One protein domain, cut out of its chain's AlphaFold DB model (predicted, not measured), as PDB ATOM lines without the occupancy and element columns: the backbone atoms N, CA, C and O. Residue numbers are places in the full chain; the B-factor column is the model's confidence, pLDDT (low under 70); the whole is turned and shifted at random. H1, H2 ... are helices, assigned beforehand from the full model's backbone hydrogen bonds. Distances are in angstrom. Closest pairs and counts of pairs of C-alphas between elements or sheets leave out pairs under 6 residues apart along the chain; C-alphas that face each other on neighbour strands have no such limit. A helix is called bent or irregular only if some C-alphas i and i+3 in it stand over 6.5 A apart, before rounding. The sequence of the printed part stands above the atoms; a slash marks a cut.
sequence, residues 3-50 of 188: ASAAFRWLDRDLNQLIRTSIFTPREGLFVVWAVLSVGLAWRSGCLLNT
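AT A GLANCE: This is residues 3 to 50 of the 188 residues of an uncharacterized protein of Alcaligenaceae bacterium (UniProt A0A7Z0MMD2). Two helices make a wide open V, the shorter arm H1 coming first and the longer arm H2 second, with a short stretch, residues 21 to 24, at the corner between them. The arms do not fold back on each other, and there is no core. The printed part has 48 residues with two named helices, in the order H1, H2, and no named strand; the class is all helix. The whole is extended, with a radius of gyration of the C-alphas of 19.2 A and spans of 57 by 27 by 8 A.

HOW THE PARTS SIT: H1, residues 3 to 20, is joined by a tight link of 4 residues to H2, residues 25 to 50. The two helices are apart, with no C-alpha of the one within 8 A of the other. Residues 3 to 50 stand free: no C-alpha 8 or more residues away along the chain comes within 10 A. Of the pairs of O i and N i+4, 13 of 14 in H1 and 19 of 22 in H2 are within hydrogen-bond range.

IN THESE COORDINATES: H1 begins at C-alpha 3, at (362.151, 146.463, 315.273), and measures 25.7 A from first to last C-alpha. H2 begins at C-alpha 25, at (359.632, 179.049, 326.445), and ends at C-alpha 50, at (394.683, 191.337, 315.615), 38.7 A away. H2 is neither bent nor irregular, but only just: C-alphas 47 and 50 are 6.4 A apart.

THE WHOLE: The two C-alphas farthest apart, those of Ala 5 and Thr 50, are 57.3 A from each other. The printed part has no cut. Its mean pLDDT is 74.3; residue 3, residue 9, residues 14 to 27 and residues 47 to 50 are under 70.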
ATOM      1  N   ALA A   3     361.913 145.073 315.659       61.97
ATOM      2  CA  ALA A   3     362.151 146.463 315.273       61.97
ATOM      3  C   ALA A   3     360.956 147.397 315.557       61.97
ATOM      4  O   ALA A   3     361.155 148.525 315.994       61.97
ATOM      5  N   SER A   4     359.708 146.933 315.393       70.25
ATOM      6  CA  SER A   4     358.529 147.774 315.665       70.25
ATOM      7  C   SER A   4     358.194 147.870 317.154       70.25
ATOM      8  O   SER A   4     357.514 148.802 317.579       70.25
ATOM      9  N   ALA A   5     358.651 146.918 317.969       74.25
ATOM     10  CA  ALA A   5     358.540 146.995 319.423       74.25
ATOM     11  C   ALA A   5     359.593 147.951 320.004       74.25
ATOM     12  O   ALA A   5     359.243 148.802 320.816       74.25
ATOM     13  N   ALA A   6     360.834 147.882 319.513       70.19
ATOM     14  CA  ALA A   6     361.910 148.794 319.895       70.19
ATOM     15  C   ALA A   6     361.606 150.249 319.501       70.19
ATOM     16  O   ALA A   6     361.783 151.149 320.312       70.19
ATOM     17  N   PHE A   7     361.056 150.478 318.303       71.31
ATOM     18  CA  PHE A   7     360.677 151.821 317.853       71.31
ATOM     19  C   PHE A   7     359.551 152.433 318.701       71.31
ATOM     20  O   PHE A   7     359.612 153.599 319.069       71.31
ATOM     21  N   ARG A   8     358.552 151.628 319.090       73.50
ATOM     22  CA  ARG A   8     357.448 152.071 319.966       73.50
ATOM     23  C   ARG A   8     357.859 152.264 321.424       73.50
ATOM     24  O   ARG A   8     357.169 152.974 322.149       73.50
ATOM     25  N   TRP A   9     358.925 151.601 321.864       68.50
ATOM     26  CA  TRP A   9     359.525 151.829 323.174       68.50
ATOM     27  C   TRP A   9     360.359 153.119 323.164       68.50
ATOM     28  O   TRP A   9     360.133 153.986 324.002       68.50
ATOM     29  N   LEU A  10     361.199 153.307 322.138       73.31
ATOM     30  CA  LEU A  10     362.024 154.504 321.953       73.31
ATOM     31  C   LEU A  10     361.180 155.779 321.801       73.31
ATOM     32  O   LEU A  10     361.477 156.782 322.437       73.31
ATOM     33  N   ASP A  11     360.102 155.733 321.017       74.94
ATOM     34  CA  ASP A  11     359.186 156.867 320.819       74.94
ATOM     35  C   ASP A  11     358.427 157.244 322.105       74.94
ATOM     36  O   ASP A  11     358.114 158.410 322.352       74.94
ATOM     37  N   ARG A  12     358.169 156.266 322.978       72.31
ATOM     38  CA  ARG A  12     357.496 156.497 324.261       72.31
ATOM     39  C   ARG A  12     358.434 157.132 325.282       72.31
ATOM     40  O   ARG A  12     358.003 158.050 325.975       72.31
ATOM     41  N   ASP A  13     359.688 156.691 325.336       72.50
ATOM     42  CA  ASP A  13     360.716 157.289 326.194       72.50
ATOM     43  C   ASP A  13     361.125 158.681 325.710       72.50
ATOM     44  O   ASP A  13     361.252 159.593 326.526       72.50
ATOM     45  N   LEU A  14     361.227 158.904 324.394       66.88
ATOM     46  CA  LEU A  14     361.472 160.243 323.851       66.88
ATOM     47  C   LEU A  14     360.336 161.204 324.219       66.88
ATOM     48  O   LEU A  14     360.587 162.311 324.686       66.88
ATOM     49  N   ASN A  15     359.081 160.772 324.066       67.50
ATOM     50  CA  ASN A  15     357.920 161.593 324.411       67.50
ATOM     51  C   ASN A  15     357.751 161.801 325.923       67.50
ATOM     52  O   ASN A  15     357.201 162.822 326.332       67.50
ATOM     53  N   GLN A  16     358.224 160.873 326.759       66.75
ATOM     54  CA  GLN A  16     358.299 161.054 328.212       66.75
ATOM     55  C   GLN A  16     359.373 162.084 328.572       66.75
ATOM     56  O   GLN A  16     359.078 163.019 329.311       66.75
ATOM     57  N   LEU A  17     360.563 161.996 327.970       60.81
ATOM     58  CA  LEU A  17     361.657 162.947 328.185       60.81
ATOM     59  C   LEU A  17     361.287 164.367 327.733       60.81
ATOM     60  O   LEU A  17     361.513 165.318 328.482       60.81
ATOM     61  N   ILE A  18     360.634 164.507 326.572       61.28
ATOM     62  CA  ILE A  18     360.118 165.787 326.051       61.28
ATOM     63  C   ILE A  18     359.003 166.351 326.950       61.28
ATOM     64  O   ILE A  18     358.868 167.566 327.090       61.28
ATOM     65  N   ARG A  19     358.207 165.485 327.592       61.00
ATOM     66  CA  ARG A  19     357.114 165.885 328.494       61.00
ATOM     67  C   ARG A  19     357.604 166.262 329.895       61.00
ATOM     68  O   ARG A  19     356.966 167.086 330.544       61.00
ATOM     69  N   THR A  20     358.715 165.689 330.362       58.69
ATOM     70  CA  THR A  20     359.319 166.010 331.670       58.69
ATOM     71  C   THR A  20     360.323 167.156 331.611       58.69
ATOM     72  O   THR A  20     360.604 167.768 332.640       58.69
ATOM     73  N   SER A  21     360.841 167.500 330.429       54.41
ATOM     74  CA  SER A  21     361.585 168.742 330.237       54.41
ATOM     75  C   SER A  21     360.611 169.916 330.184       54.41
ATOM     76  O   SER A  21     360.196 170.366 329.115       54.41
ATOM     77  N   ILE A  22     360.244 170.431 331.356       56.25
ATOM     78  CA  ILE A  22     359.671 171.768 331.502       56.25
ATOM     79  C   ILE A  22     360.796 172.755 331.182       56.25
ATOM     80  O   ILE A  22     361.429 173.319 332.065       56.25
ATOM     81  N   PHE A  23     361.091 172.927 329.900       55.47
ATOM     82  CA  PHE A  23     361.812 174.097 329.446       55.47
ATOM     83  C   PHE A  23     360.748 175.118 329.085       55.47
ATOM     84  O   PHE A  23     360.137 175.064 328.016       55.47
ATOM     85  N   THR A  24     360.429 175.990 330.040       62.25
ATOM     86  CA  THR A  24     359.487 177.073 329.779       62.25
ATOM     87  C   THR A  24     360.023 177.891 328.593       62.25
ATOM     88  O   THR A  24     361.227 178.158 328.519       62.25
ATOM     89  N   PRO A  25     359.176 178.327 327.642       63.06
ATOM     90  CA  PRO A  25     359.632 179.049 326.445       63.06
ATOM     91  C   PRO A  25     360.399 180.340 326.785       63.06
ATOM     92  O   PRO A  25     361.156 180.863 325.970       63.06
ATOM     93  N   ARG A  26     360.231 180.840 328.015       66.81
ATOM     94  CA  ARG A  26     360.916 182.008 328.562       66.81
ATOM     95  C   ARG A  26     362.344 181.703 329.038       66.81
ATOM     96  O   ARG A  26     363.203 182.565 328.896       66.81
ATOM     97  N   GLU A  27     362.619 180.501 329.546       69.50
ATOM     98  CA  GLU A  27     363.957 180.094 330.007       69.50
ATOM     99  C   GLU A  27     364.892 179.724 328.854       69.50
ATOM    100  O   GLU A  27     366.077 180.065 328.876       69.50
ATOM    101  N   GLY A  28     364.341 179.159 327.777       76.00
ATOM    102  CA  GLY A  28     365.095 178.918 326.546       76.00
ATOM    103  C   GLY A  28     365.597 180.147 325.843       76.00
ATOM    104  O   GLY A  28     366.688 180.133 325.272       76.00
ATOM    105  N   LEU A  29     364.855 181.237 325.969       76.81
ATOM    106  CA  LEU A  29     365.277 182.516 325.445       76.81
ATOM    107  C   LEU A  29     366.577 182.982 326.126       76.81
ATOM    108  O   LEU A  29     367.496 183.406 325.431       76.81
ATOM    109  N   PHE A  30     366.715 182.836 327.451       84.69
ATOM    110  CA  PHE A  30     367.923 183.264 328.173       84.69
ATOM    111  C   PHE A  30     369.171 182.473 327.778       84.69
ATOM    112  O   PHE A  30     370.232 183.070 327.602       84.69
ATOM    113  N   VAL A  31     369.049 181.157 327.585       85.69
ATOM    114  CA  VAL A  31     370.178 180.316 327.155       85.69
ATOM    115  C   VAL A  31     370.632 180.700 325.744       85.69
ATOM    116  O   VAL A  31     371.829 180.836 325.498       85.69
ATOM    117  N   VAL A  32     369.687 180.963 324.834       88.81
ATOM    118  CA  VAL A  32     369.996 181.438 323.475       88.81
ATOM    119  C   VAL A  32     370.708 182.792 323.515       88.81
ATOM    120  O   VAL A  32     371.748 182.946 322.876       88.81
ATOM    121  N   TRP A  33     370.214 183.754 324.301       90.44
ATOM    122  CA  TRP A  33     370.870 185.060 324.457       90.44
ATOM    123  C   TRP A  33     372.262 184.956 325.090       90.44
ATOM    124  O   TRP A  33     373.162 185.685 324.677       90.44
ATOM    125  N   ALA A  34     372.466 184.046 326.046       90.38
ATOM    126  CA  ALA A  34     373.762 183.824 326.684       90.38
ATOM    127  C   ALA A  34     374.798 183.238 325.709       90.38
ATOM    128  O   ALA A  34     375.932 183.706 325.650       90.38
ATOM    129  N   VAL A  35     374.415 182.257 324.889       92.75
ATOM    130  CA  VAL A  35     375.318 181.693 323.870       92.75
ATOM    131  C   VAL A  35     375.624 182.727 322.782       92.75
ATOM    132  O   VAL A  35     376.769 182.857 322.344       92.75
ATOM    133  N   LEU A  36     374.621 183.510 322.378       92.56
ATOM    134  CA  LEU A  36     374.776 184.556 321.370       92.56
ATOM    135  C   LEU A  36     375.694 185.690 321.858       92.56
ATOM    136  O   LEU A  36     376.528 186.167 321.090       92.56
ATOM    137  N   SER A  37     375.595 186.087 323.131       93.62
ATOM    138  CA  SER A  37     376.455 187.122 323.716       93.62
ATOM    139  C   SER A  37     377.907 186.661 323.857       93.62
ATOM    140  O   SER A  37     378.810 187.419 323.509       93.62
ATOM    141  N   VAL A  38     378.147 185.406 324.254       94.50
ATOM    142  CA  VAL A  38     379.498 184.815 324.296       94.50
ATOM    143  C   VAL A  38     380.096 184.722 322.890       94.50
ATOM    144  O   VAL A  38     381.252 185.096 322.685       94.50
ATOM    145  N   GLY A  39     379.311 184.307 321.891       93.19
ATOM    146  CA  GLY A  39     379.753 184.265 320.494       93.19
ATOM    147  C   GLY A  39     380.072 185.652 319.920       93.19
ATOM    148  O   GLY A  39     381.072 185.823 319.216       93.19
ATOM    149  N   LEU A  40     379.261 186.660 320.253       90.88
ATOM    150  CA  LEU A  40     379.504 188.058 319.886       90.88
ATOM    151  C   LEU A  40     380.746 188.623 320.579       90.88
ATOM    152  O   LEU A  40     381.534 189.294 319.915       90.88
ATOM    153  N   ALA A  41     380.948 188.327 321.865       90.00
ATOM    154  CA  ALA A  41     382.127 188.739 322.626       90.00
ATOM    155  C   ALA A  41     383.413 188.100 322.082       90.00
ATOM    156  O   ALA A  41     384.432 188.774 321.941       90.00
ATOM    157  N   TRP A  42     383.364 186.823 321.695       90.06
ATOM    158  CA  TRP A  42     384.491 186.157 321.043       90.06
ATOM    159  C   TRP A  42     384.810 186.796 319.688       90.06
ATOM    160  O   TRP A  42     385.955 187.157 319.416       90.06
ATOM    161  N   ARG A  43     383.790 187.012 318.843       87.25
ATOM    162  CA  ARG A  43     383.966 187.674 317.539       87.25
ATOM    163  C   ARG A  43     384.501 189.095 317.679       87.25
ATOM    164  O   ARG A  43     385.400 189.455 316.922       87.25
ATOM    165  N   SER A  44     383.968 189.892 318.605       82.12
ATOM    166  CA  SER A  44     384.412 191.272 318.831       82.12
ATOM    167  C   SER A  44     385.831 191.315 319.396       82.12
ATOM    168  O   SER A  44     386.654 192.084 318.897       82.12
ATOM    169  N   GLY A  45     386.155 190.424 320.337       79.88
ATOM    170  CA  GLY A  45     387.503 190.235 320.865       79.88
ATOM    171  C   GLY A  45     388.501 189.908 319.757       79.88
ATOM    172  O   GLY A  45     389.488 190.619 319.590       79.88
ATOM    173  N   CYS A  46     388.222 188.907 318.919       74.88
ATOM    174  CA  CYS A  46     389.097 188.545 317.799       74.88
ATOM    175  C   CYS A  46     389.278 189.681 316.774       74.88
ATOM    176  O   CYS A  46     390.388 189.874 316.264       74.88
ATOM    177  N   LEU A  47     388.213 190.436 316.478       68.94
ATOM    178  CA  LEU A  47     388.248 191.577 315.553       68.94
ATOM    179  C   LEU A  47     389.127 192.720 316.070       68.94
ATOM    180  O   LEU A  47     389.899 193.303 315.304       68.94
ATOM    181  N   LEU A  48     389.025 193.036 317.361       65.50
ATOM    182  CA  LEU A  48     389.810 194.099 317.989       65.50
ATOM    183  C   LEU A  48     391.274 193.688 318.211       65.50
ATOM    184  O   LEU A  48     392.162 194.535 318.119       65.50
ATOM    185  N   ASN A  49     391.537 192.400 318.439       63.94
ATOM    186  CA  ASN A  49     392.831 191.916 318.922       63.94
ATOM    187  C   ASN A  49     393.950 191.875 317.859       63.94
ATOM    188  O   ASN A  49     395.122 191.856 318.208       63.94
ATOM    189  N   THR A  50     393.660 191.859 316.553       59.34
ATOM    190  CA  THR A  50     394.683 191.337 315.615       59.34
ATOM    191  C   THR A  50     395.295 192.320 314.620       59.34
ATOM    192  O   THR A  50     396.505 192.256 314.405       59.34
TER     193      THR A  50